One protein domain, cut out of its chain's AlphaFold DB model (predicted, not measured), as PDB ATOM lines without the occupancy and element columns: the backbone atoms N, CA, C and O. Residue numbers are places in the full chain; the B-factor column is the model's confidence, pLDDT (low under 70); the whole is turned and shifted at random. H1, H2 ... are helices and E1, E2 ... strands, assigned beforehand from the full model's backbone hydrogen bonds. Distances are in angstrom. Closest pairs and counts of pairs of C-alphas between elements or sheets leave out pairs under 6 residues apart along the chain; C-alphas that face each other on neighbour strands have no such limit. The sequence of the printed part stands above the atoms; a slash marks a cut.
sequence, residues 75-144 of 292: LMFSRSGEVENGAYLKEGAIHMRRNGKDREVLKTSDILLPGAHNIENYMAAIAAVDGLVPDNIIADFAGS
ATOM      1  N   LEU A  75     -50.797 -40.402  18.385       83.31
ATOM      2  CA  LEU A  75     -50.154 -39.101  18.204       83.31
ATOM      3  C   LEU A  75     -48.711 -39.320  17.745       83.31
ATOM      4  O   LEU A  75     -47.923 -39.975  18.426       83.31
ATOM      5  N   MET A  76     -48.381 -38.787  16.572       88.94
ATOM      6  CA  MET A  76     -47.056 -38.902  15.966       88.94
ATOM      7  C   MET A  76     -46.107 -37.834  16.518       88.94
ATOM      8  O   MET A  76     -46.536 -36.845  17.110       88.94
ATOM      9  N   PHE A  77     -44.808 -37.980  16.270       88.31
ATOM     10  CA  PHE A  77     -43.911 -36.837  16.356       88.31
ATOM     11  C   PHE A  77     -42.846 -36.841  15.265       88.31
ATOM     12  O   PHE A  77     -42.434 -37.902  14.798       88.31
ATOM     13  N   SER A  78     -42.417 -35.654  14.828       87.44
ATOM     14  CA  SER A  78     -41.429 -35.522  13.753       87.44
ATOM     15  C   SER A  78     -40.646 -34.216  13.827       87.44
ATOM     16  O   SER A  78     -41.209 -33.126  13.908       87.44
ATOM     17  N   ARG A  79     -39.318 -34.323  13.717       89.12
ATOM     18  CA  ARG A  79     -38.429 -33.162  13.561       89.12
ATOM     19  C   ARG A  79     -38.277 -32.727  12.101       89.12
ATOM     20  O   ARG A  79     -37.855 -31.607  11.837       89.12
ATOM     21  N   SER A  80     -38.563 -33.629  11.164       86.25
ATOM     22  CA  SER A  80     -38.235 -33.472   9.740       86.25
ATOM     23  C   SER A  80     -39.386 -32.911   8.903       86.25
ATOM     24  O   SER A  80     -39.200 -32.651   7.718       86.25
ATOM     25  N   GLY A  81     -40.574 -32.746   9.484       84.44
ATOM     26  CA  GLY A  81     -41.745 -32.229   8.783       84.44
ATOM     27  C   GLY A  81     -42.995 -32.251   9.652       84.44
ATOM     28  O   GLY A  81     -43.013 -32.900  10.699       84.44
ATOM     29  N   GLU A  82     -44.028 -31.538   9.206       90.50
ATOM     30  CA  GLU A  82     -45.307 -31.478   9.915       90.50
ATOM     31  C   GLU A  82     -45.997 -32.849   9.966       90.50
ATOM     32  O   GLU A  82     -45.853 -33.673   9.060       90.50
ATOM     33  N   VAL A  83     -46.783 -33.076  11.021       87.56
ATOM     34  CA  VAL A  83     -47.614 -34.278  11.179       87.56
ATOM     35  C   VAL A  83     -49.092 -33.898  11.218       87.56
ATOM     36  O   VAL A  83     -49.448 -32.775  11.575       87.56
ATOM     37  N   GLU A  84     -49.966 -34.828  10.835       85.81
ATOM     38  CA  GLU A  84     -51.416 -34.593  10.810       85.81
ATOM     39  C   GLU A  84     -52.024 -34.565  12.221       85.81
ATOM     40  O   GLU A  84     -52.833 -33.694  12.530       85.81
ATOM     41  N   ASN A  85     -51.586 -35.478  13.095       87.44
ATOM     42  CA  ASN A  85     -51.951 -35.527  14.510       87.44
ATOM     43  C   ASN A  85     -50.711 -35.873  15.341       87.44
ATOM     44  O   ASN A  85     -50.174 -36.976  15.215       87.44
ATOM     45  N   GLY A  86     -50.243 -34.938  16.169       91.19
ATOM     46  CA  GLY A  86     -49.017 -35.103  16.940       91.19
ATOM     47  C   GLY A  86     -48.170 -33.843  17.104       91.19
ATOM     48  O   GLY A  86     -48.587 -32.741  16.744       91.19
ATOM     49  N   ALA A  87     -46.964 -34.026  17.642       93.38
ATOM     50  CA  ALA A  87     -46.016 -32.952  17.913       93.38
ATOM     51  C   ALA A  87     -44.947 -32.841  16.816       93.38
ATOM     52  O   ALA A  87     -44.358 -33.839  16.412       93.38
ATOM     53  N   TYR A  88     -44.641 -31.646  16.327       94.62
ATOM     54  CA  TYR A  88     -43.652 -31.487  15.261       94.62
ATOM     55  C   TYR A  88     -42.862 -30.188  15.382       94.62
ATOM     56  O   TYR A  88     -43.318 -29.223  15.992       94.62
ATOM     57  N   LEU A  89     -41.657 -30.170  14.811       94.38
ATOM     58  CA  LEU A  89     -40.804 -28.984  14.809       94.38
ATOM     59  C   LEU A  89     -41.163 -28.066  13.631       94.38
ATOM     60  O   LEU A  89     -41.099 -28.484  12.474       94.38
ATOM     61  N   LYS A  90     -41.467 -26.800  13.921       95.50
ATOM     62  CA  LYS A  90     -41.717 -25.741  12.938       95.50
ATOM     63  C   LYS A  90     -41.068 -24.444  13.397       95.50
ATOM     64  O   LYS A  90     -41.251 -24.029  14.530       95.50
ATOM     65  N   GLU A  91     -40.262 -23.838  12.524       92.56
ATOM     66  CA  GLU A  91     -39.664 -22.506  12.743       92.56
ATOM     67  C   GLU A  91     -38.939 -22.337  14.099       92.56
ATOM     68  O   GLU A  91     -38.901 -21.260  14.682       92.56
ATOM     69  N   GLY A  92     -38.319 -23.412  14.603       93.69
ATOM     70  CA  GLY A  92     -37.583 -23.388  15.874       93.69
ATOM     71  C   GLY A  92     -38.446 -23.597  17.124       93.69
ATOM     72  O   GLY A  92     -37.916 -23.517  18.233       93.69
ATOM     73  N   ALA A  93     -39.732 -23.918  16.973       96.75
ATOM     74  CA  ALA A  93     -40.629 -24.285  18.061       96.75
ATOM     75  C   ALA A  93     -41.299 -25.646  17.825       96.75
ATOM     76  O   ALA A  93     -41.512 -26.087  16.695       96.75
ATOM     77  N   ILE A  94     -41.612 -26.336  18.914       97.19
ATOM     78  CA  ILE A  94     -42.426 -27.543  18.919       97.19
ATOM     79  C   ILE A  94     -43.892 -27.118  18.915       97.19
ATOM     80  O   ILE A  94     -44.356 -26.424  19.820       97.19
ATOM     81  N   HIS A  95     -44.611 -27.577  17.900       97.69
ATOM     82  CA  HIS A  95     -46.048 -27.413  17.740       97.69
ATOM     83  C   HIS A  95     -46.768 -28.712  18.073       97.69
ATOM     84  O   HIS A  95     -46.234 -29.791  17.829       97.69
ATOM     85  N   MET A  96     -47.996 -28.611  18.576       96.38
ATOM     86  CA  MET A  96     -48.898 -29.741  18.771       96.38
ATOM     87  C   MET A  96     -50.141 -29.563  17.900       96.38
ATOM     88  O   MET A  96     -50.903 -28.608  18.074       96.38
ATOM     89  N   ARG A  97     -50.361 -30.504  16.975       94.62
ATOM     90  CA  ARG A  97     -51.552 -30.554  16.121       94.62
ATOM     91  C   ARG A  97     -52.471 -31.688  16.544       94.62
ATOM     92  O   ARG A  97     -52.049 -32.839  16.620       94.62
ATOM     93  N   ARG A  98     -53.742 -31.380  16.793       89.44
ATOM     94  CA  ARG A  98     -54.766 -32.385  17.107       89.44
ATOM     95  C   ARG A  98     -56.141 -31.913  16.666       89.44
ATOM     96  O   ARG A  98     -56.514 -30.769  16.922       89.44
ATOM     97  N   ASN A  99     -56.910 -32.795  16.024       86.25
ATOM     98  CA  ASN A  99     -58.268 -32.498  15.545       86.25
ATOM     99  C   ASN A  99     -58.327 -31.223  14.675       86.25
ATOM    100  O   ASN A  99     -59.208 -30.380  14.845       86.25
ATOM    101  N   GLY A 100     -57.334 -31.043  13.796       86.62
ATOM    102  CA  GLY A 100     -57.223 -29.883  12.904       86.62
ATOM    103  C   GLY A 100     -56.829 -28.563  13.579       86.62
ATOM    104  O   GLY A 100     -56.717 -27.550  12.895       86.62
ATOM    105  N   LYS A 101     -56.605 -28.549  14.899       91.75
ATOM    106  CA  LYS A 101     -56.094 -27.382  15.627       91.75
ATOM    107  C   LYS A 101     -54.595 -27.500  15.809       91.75
ATOM    108  O   LYS A 101     -54.105 -28.564  16.174       91.75
ATOM    109  N   ASP A 102     -53.901 -26.395  15.591       95.12
ATOM    110  CA  ASP A 102     -52.453 -26.276  15.708       95.12
ATOM    111  C   ASP A 102     -52.110 -25.208  16.744       95.12
ATOM    112  O   ASP A 102     -52.746 -24.150  16.765       95.12
ATOM    113  N   ARG A 103     -51.137 -25.491  17.607       95.69
ATOM    114  CA  ARG A 103     -50.640 -24.535  18.596       95.69
ATOM    115  C   ARG A 103     -49.150 -24.727  18.845       95.69
ATOM    116  O   ARG A 103     -48.670 -25.859  18.903       95.69
ATOM    117  N   GLU A 104     -48.445 -23.620  19.024       97.44
ATOM    118  CA  GLU A 104     -47.070 -23.609  19.529       97.44
ATOM    119  C   GLU A 104     -47.080 -23.987  21.018       97.44
ATOM    120  O   GLU A 104     -47.876 -23.437  21.778       97.44
ATOM    121  N   VAL A 105     -46.222 -24.926  21.426       96.88
ATOM    122  CA  VAL A 105     -46.136 -25.409  22.817       96.88
ATOM    123  C   VAL A 105     -44.824 -24.993  23.477       96.88
ATOM    124  O   VAL A 105     -44.824 -24.575  24.632       96.88
ATOM    125  N   LEU A 106     -43.696 -25.130  22.774       96.75
ATOM    126  CA  LEU A 106     -42.368 -24.962  23.368       96.75
ATOM    127  C   LEU A 106     -41.342 -24.504  22.332       96.75
ATOM    128  O   LEU A 106     -41.084 -25.214  21.361       96.75
ATOM    129  N   LYS A 107     -40.684 -23.365  22.554       97.19
ATOM    130  CA  LYS A 107     -39.549 -22.952  21.719       97.19
ATOM    131  C   LYS A 107     -38.328 -23.798  22.040       97.19
ATOM    132  O   LYS A 107     -38.015 -24.059  23.197       97.19
ATOM    133  N   THR A 108     -37.583 -24.190  21.012       93.00
ATOM    134  CA  THR A 108     -36.362 -24.987  21.209       93.00
ATOM    135  C   THR A 108     -35.254 -24.203  21.915       93.00
ATOM    136  O   THR A 108     -34.402 -24.816  22.551       93.00
ATOM    137  N   SER A 109     -35.295 -22.865  21.859       93.75
ATOM    138  CA  SER A 109     -34.421 -21.967  22.628       93.75
ATOM    139  C   SER A 109     -34.618 -22.059  24.137       93.75
ATOM    140  O   SER A 109     -33.712 -21.696  24.881       93.75
ATOM    141  N   ASP A 110     -35.785 -22.530  24.577       92.38
ATOM    142  CA  ASP A 110     -36.171 -22.555  25.988       92.38
ATOM    143  C   ASP A 110     -35.854 -23.919  26.624       92.38
ATOM    144  O   ASP A 110     -36.064 -24.122  27.815       92.38
ATOM    145  N   ILE A 111     -35.328 -24.866  25.840       86.38
ATOM    146  CA  ILE A 111     -34.920 -26.187  26.311       86.38
ATOM    147  C   ILE A 111     -33.512 -26.101  26.902       86.38
ATOM    148  O   ILE A 111     -32.548 -25.789  26.202       86.38
ATOM    149  N   LEU A 112     -33.378 -26.461  28.180       82.56
ATOM    150  CA  LEU A 112     -32.083 -26.480  28.859       82.56
ATOM    151  C   LEU A 112     -31.153 -27.585  28.328       82.56
ATOM    152  O   LEU A 112     -29.937 -27.403  28.241       82.56
ATOM    153  N   LEU A 113     -31.716 -28.746  27.983       77.06
ATOM    154  CA  LEU A 113     -30.946 -29.891  27.504       77.06
ATOM    155  C   LEU A 113     -30.467 -29.712  26.053       77.06
ATOM    156  O   LEU A 113     -31.289 -29.616  25.141       77.06
ATOM    157  N   PRO A 114     -29.151 -29.768  25.787       68.69
ATOM    158  CA  PRO A 114     -28.635 -29.607  24.434       68.69
ATOM    159  C   PRO A 114     -28.906 -30.841  23.559       68.69
ATOM    160  O   PRO A 114     -28.931 -31.976  24.035       68.69
ATOM    161  N   GLY A 115     -29.018 -30.628  22.245       71.56
ATOM    162  CA  GLY A 115     -29.005 -31.689  21.232       71.56
ATOM    163  C   GLY A 115     -30.362 -31.991  20.587       71.56
ATOM    164  O   GLY A 115     -31.404 -32.012  21.232       71.56
ATOM    165  N   ALA A 116     -30.337 -32.285  19.282       72.19
ATOM    166  CA  ALA A 116     -31.546 -32.492  18.478       72.19
ATOM    167  C   ALA A 116     -32.408 -33.685  18.934       72.19
ATOM    168  O   ALA A 116     -33.628 -33.637  18.822       72.19
ATOM    169  N   HIS A 117     -31.793 -34.724  19.501       70.50
ATOM    170  CA  HIS A 117     -32.514 -35.867  20.067       70.50
ATOM    171  C   HIS A 117     -33.356 -35.476  21.296       70.50
ATOM    172  O   HIS A 117     -34.388 -36.087  21.552       70.50
ATOM    173  N   ASN A 118     -32.959 -34.443  22.053       76.56
ATOM    174  CA  ASN A 118     -33.772 -33.958  23.167       76.56
ATOM    175  C   ASN A 118     -35.016 -33.227  22.671       76.56
ATOM    176  O   ASN A 118     -36.071 -33.403  23.265       76.56
ATOM    177  N   ILE A 119     -34.943 -32.519  21.541       83.44
ATOM    178  CA  ILE A 119     -36.134 -31.956  20.884       83.44
ATOM    179  C   ILE A 119     -37.127 -33.081  20.564       83.44
ATOM    180  O   ILE A 119     -38.310 -32.954  20.855       83.44
ATOM    181  N   GLU A 120     -36.650 -34.208  20.033       81.56
ATOM    182  CA  GLU A 120     -37.481 -35.393  19.766       81.56
ATOM    183  C   GLU A 120     -38.093 -35.984  21.044       81.56
ATOM    184  O   GLU A 120     -39.290 -36.275  21.065       81.56
ATOM    185  N   ASN A 121     -37.327 -36.054  22.137       82.38
ATOM    186  CA  ASN A 121     -37.849 -36.461  23.443       82.38
ATOM    187  C   ASN A 121     -38.948 -35.511  23.952       82.38
ATOM    188  O   ASN A 121     -39.976 -35.985  24.435       82.38
ATOM    189  N   TYR A 122     -38.765 -34.192  23.824       88.44
ATOM    190  CA  TYR A 122     -39.782 -33.208  24.206       88.44
ATOM    191  C   TYR A 122     -41.028 -33.316  23.334       88.44
ATOM    192  O   TYR A 122     -42.126 -33.303  23.876       88.44
ATOM    193  N   MET A 123     -40.891 -33.478  22.012       90.50
ATOM    194  CA  MET A 123     -42.046 -33.665  21.127       90.50
ATOM    195  C   MET A 123     -42.875 -34.880  21.550       90.50
ATOM    196  O   MET A 123     -44.098 -34.798  21.656       90.50
ATOM    197  N   ALA A 124     -42.217 -35.996  21.853       85.94
ATOM    198  CA  ALA A 124     -42.921 -37.194  22.270       85.94
ATOM    199  C   ALA A 124     -43.540 -37.074  23.673       85.94
ATOM    200  O   ALA A 124     -44.657 -37.539  23.891       85.94
ATOM    201  N   ALA A 125     -42.861 -36.405  24.612       86.62
ATOM    202  CA  ALA A 125     -43.413 -36.112  25.934       86.62
ATOM    203  C   ALA A 125     -44.634 -35.183  25.849       86.62
ATOM    204  O   ALA A 125     -45.653 -35.472  26.466       86.62
ATOM    205  N   ILE A 126     -44.558 -34.121  25.036       91.50
ATOM    206  CA  ILE A 126     -45.665 -33.193  24.755       91.50
ATOM    207  C   ILE A 126     -46.865 -33.952  24.193       91.50
ATOM    208  O   ILE A 126     -47.975 -33.786  24.691       91.50
ATOM    209  N   ALA A 127     -46.644 -34.830  23.210       89.00
ATOM    210  CA  ALA A 127     -47.707 -35.663  22.655       89.00
ATOM    211  C   ALA A 127     -48.335 -36.587  23.717       89.00
ATOM    212  O   ALA A 127     -49.551 -36.753  23.737       89.00
ATOM    213  N   ALA A 128     -47.531 -37.150  24.626       84.50
ATOM    214  CA  ALA A 128     -48.012 -38.038  25.685       84.50
ATOM    215  C   ALA A 128     -48.839 -37.321  26.770       84.50
ATOM    216  O   ALA A 128     -49.696 -37.950  27.391       84.50
ATOM    217  N   VAL A 129     -48.598 -36.026  27.006       85.12
ATOM    218  CA  VAL A 129     -49.298 -35.230  28.034       85.12
ATOM    219  C   VAL A 129     -50.319 -34.241  27.461       85.12
ATOM    220  O   VAL A 129     -50.885 -33.440  28.209       85.12
ATOM    221  N   ASP A 130     -50.577 -34.288  26.151       87.56
ATOM    222  CA  ASP A 130     -51.509 -33.386  25.471       87.56
ATOM    223  C   ASP A 130     -52.916 -33.452  26.089       87.56
ATOM    224  O   ASP A 130     -53.550 -34.508  26.159       87.56
ATOM    225  N   GLY A 131     -53.410 -32.297  26.540       85.25
ATOM    226  CA  GLY A 131     -54.699 -32.167  27.226       85.25
ATOM    227  C   GLY A 131     -54.686 -32.554  28.711       85.25
ATOM    228  O   GLY A 131     -55.694 -32.349  29.384       85.25
ATOM    229  N   LEU A 132     -53.567 -33.069  29.233       87.25
ATOM    230  CA  LEU A 132     -53.378 -33.388  30.654       87.25
ATOM    231  C   LEU A 132     -52.561 -32.317  31.383       87.25
ATOM    232  O   LEU A 132     -52.812 -32.043  32.554       87.25
ATOM    233  N   VAL A 133     -51.589 -31.713  30.695       86.81
ATOM    234  CA  VAL A 133     -50.682 -30.704  31.258       86.81
ATOM    235  C   VAL A 133     -50.770 -29.411  30.434       86.81
ATOM    236  O   VAL A 133     -50.687 -29.481  29.208       86.81
ATOM    237  N   PRO A 134     -50.935 -28.232  31.065       93.56
ATOM    238  CA  PRO A 134     -50.921 -26.950  30.360       93.56
ATOM    239  C   PRO A 134     -49.569 -26.645  29.700       93.56
ATOM    240  O   PRO A 134     -48.517 -26.875  30.297       93.56
ATOM    241  N   ASP A 135     -49.599 -26.040  28.510       93.81
ATOM    242  CA  ASP A 135     -48.396 -25.763  27.709       93.81
ATOM    243  C   ASP A 135     -47.369 -24.878  28.455       93.81
ATOM    244  O   ASP A 135     -46.165 -25.100  28.348       93.81
ATOM    245  N   ASN A 136     -47.813 -23.935  29.297       94.00
ATOM    246  CA  ASN A 136     -46.899 -23.103  30.091       94.00
ATOM    247  C   ASN A 136     -46.112 -23.915  31.137       94.00
ATOM    248  O   ASN A 136     -44.942 -23.637  31.365       94.00
ATOM    249  N   ILE A 137     -46.721 -24.949  31.731       92.44
ATOM    250  CA  ILE A 137     -46.041 -25.837  32.685       92.44
ATOM    251  C   ILE A 137     -44.994 -26.692  31.963       92.44
ATOM    252  O   ILE A 137     -43.911 -26.930  32.496       92.44
ATOM    253  N   ILE A 138     -45.295 -27.129  30.737       91.62
ATOM    254  CA  ILE A 138     -44.336 -27.832  29.875       91.62
ATOM    255  C   ILE A 138     -43.136 -26.924  29.577       91.62
ATOM    256  O   ILE A 138     -41.995 -27.373  29.698       91.62
ATOM    257  N   ALA A 139     -43.385 -25.661  29.222       91.62
ATOM    258  CA  ALA A 139     -42.333 -24.696  28.926       91.62
ATOM    259  C   ALA A 139     -41.445 -24.394  30.146       91.62
ATOM    260  O   ALA A 139     -40.221 -24.477  30.046       91.62
ATOM    261  N   ASP A 140     -42.046 -24.159  31.315       88.81
ATOM    262  CA  ASP A 140     -41.316 -23.936  32.569       88.81
ATOM    263  C   ASP A 140     -40.455 -25.155  32.959       88.81
ATOM    264  O   ASP A 140     -39.303 -25.027  33.395       88.81
ATOM    265  N   PHE A 141     -40.985 -26.368  32.766       88.88
ATOM    266  CA  PHE A 141     -40.231 -27.598  33.001       88.88
ATOM    267  C   PHE A 141     -39.073 -27.752  32.008       88.88
ATOM    268  O   PHE A 141     -37.970 -28.132  32.400       88.88
ATOM    269  N   ALA A 142     -39.279 -27.425  30.731       88.31
ATOM    270  CA  ALA A 142     -38.242 -27.531  29.710       88.31
ATOM    271  C   ALA A 142     -37.024 -26.635  29.989       88.31
ATOM    272  O   ALA A 142     -35.888 -27.060  29.755       88.31
ATOM    273  N   GLY A 143     -37.252 -25.448  30.558       84.19
ATOM    274  CA  GLY A 143     -36.189 -24.518  30.947       84.19
ATOM    275  C   GLY A 143     -35.438 -24.886  32.230       84.19
ATOM    276  O   GLY A 143     -34.363 -24.347  32.486       84.19
ATOM    277  N   SER A 144     -35.969 -25.805  33.042       82.38
ATOM    278  CA  SER A 144     -35.398 -26.177  34.348       82.38
ATOM    279  C   SER A 144     -34.913 -27.627  34.428       82.38
ATOM    280  O   SER A 144     -34.104 -27.970  35.295       82.38
TER     281      SER A 144
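AT A GLANCE: This is residues 75 to 144 of the 292 residues of the protein "UDP-N-acetylmuramoylalanine--D-glutamate ligase" of bioreactor metagenome (UniProt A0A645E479). A strongly twisted sheet of four strands has two helices over one face, and its other face is bare of named helices. H1 runs slantwise over E2 and H2 runs along the edge strand E4, both on the same face of the sheet, in two layers, the helices on one face of the sheet. The printed part has 70 residues with four named strands and then two named helices, in the order E1 E2 E3 E4 H1 H2. The sheet is mixed, in the order E1 E2 E3 E4, and the class is mixed, helices and strands. The whole is compact, with a radius of gyration of the C-alphas of 10.7 A, and rounded, spanning 30 by 25 by 18 A.

IN THESE COORDINATES: In the sheet, E1 is residues 76 to 78, beginning at C-alpha 76 at (-47.056, -38.902, 15.966), and E2 is residues 86 to 90. E3 is residues 93 to 98, 16.3 A from first to last C-alpha, and E4 is residues 101 to 107, 18.2 A. H1 is residues 116 to 129, 20.3 A, beginning at C-alpha 116 at (-31.546, -32.492, 18.478). H2 is residues 135 to 144, 14.6 A, ending at C-alpha 144 at (-35.398, -26.177, 34.348).

HOW THE PARTS SIT: E2, E3 and E4 form a meander, each strand the antiparallel neighbour of the one before, with hairpins E2 and E3, and E3 and E4. N 88 and O 95 are 2.9 A apart across E2 and E3, and N 96 and O 103 are 2.9 A apart across E3 and E4, within hydrogen-bond range. E1 is parallel to E2 at 16 degrees, with N 87 and O 76 at 2.9 A. E1 and E4 are the edge strands and are apart. H1 is on the sheet at a height of 7.2 A, over E2, slantwise to the strands at 35 degrees to E2 on the local plane; it is only just not over E3, on which 2 of its C-alphas fall. The closest C-alphas of H1 and E2 are those of Met 123 and Ala 87, 5.2 A apart. H1 and E4 are near each other. H2 is on the same face at a height of 7.5 A, over E4 and along the strands at 13 degrees to E4 on the local plane; their closest C-alphas, of Asp 135 and Val 105, are 5.4 A apart. H1 and H2 are close but not clearly touching, with the C-alphas of Ile 126 and Ile 138 closest at 7.5 A, and run opposite ways at a steep tilt of 38 degrees, only just past shallow. In H1 and H2 every O i to N i+4 pair is within hydrogen-bond range.

THE WHOLE: The two C-alphas farthest apart, of Asn 99 and Pro 114, are 31.1 A apart. The printed part has no cut and no long link. The mean pLDDT of the printed part is 88.6, and residue 114 is under 70.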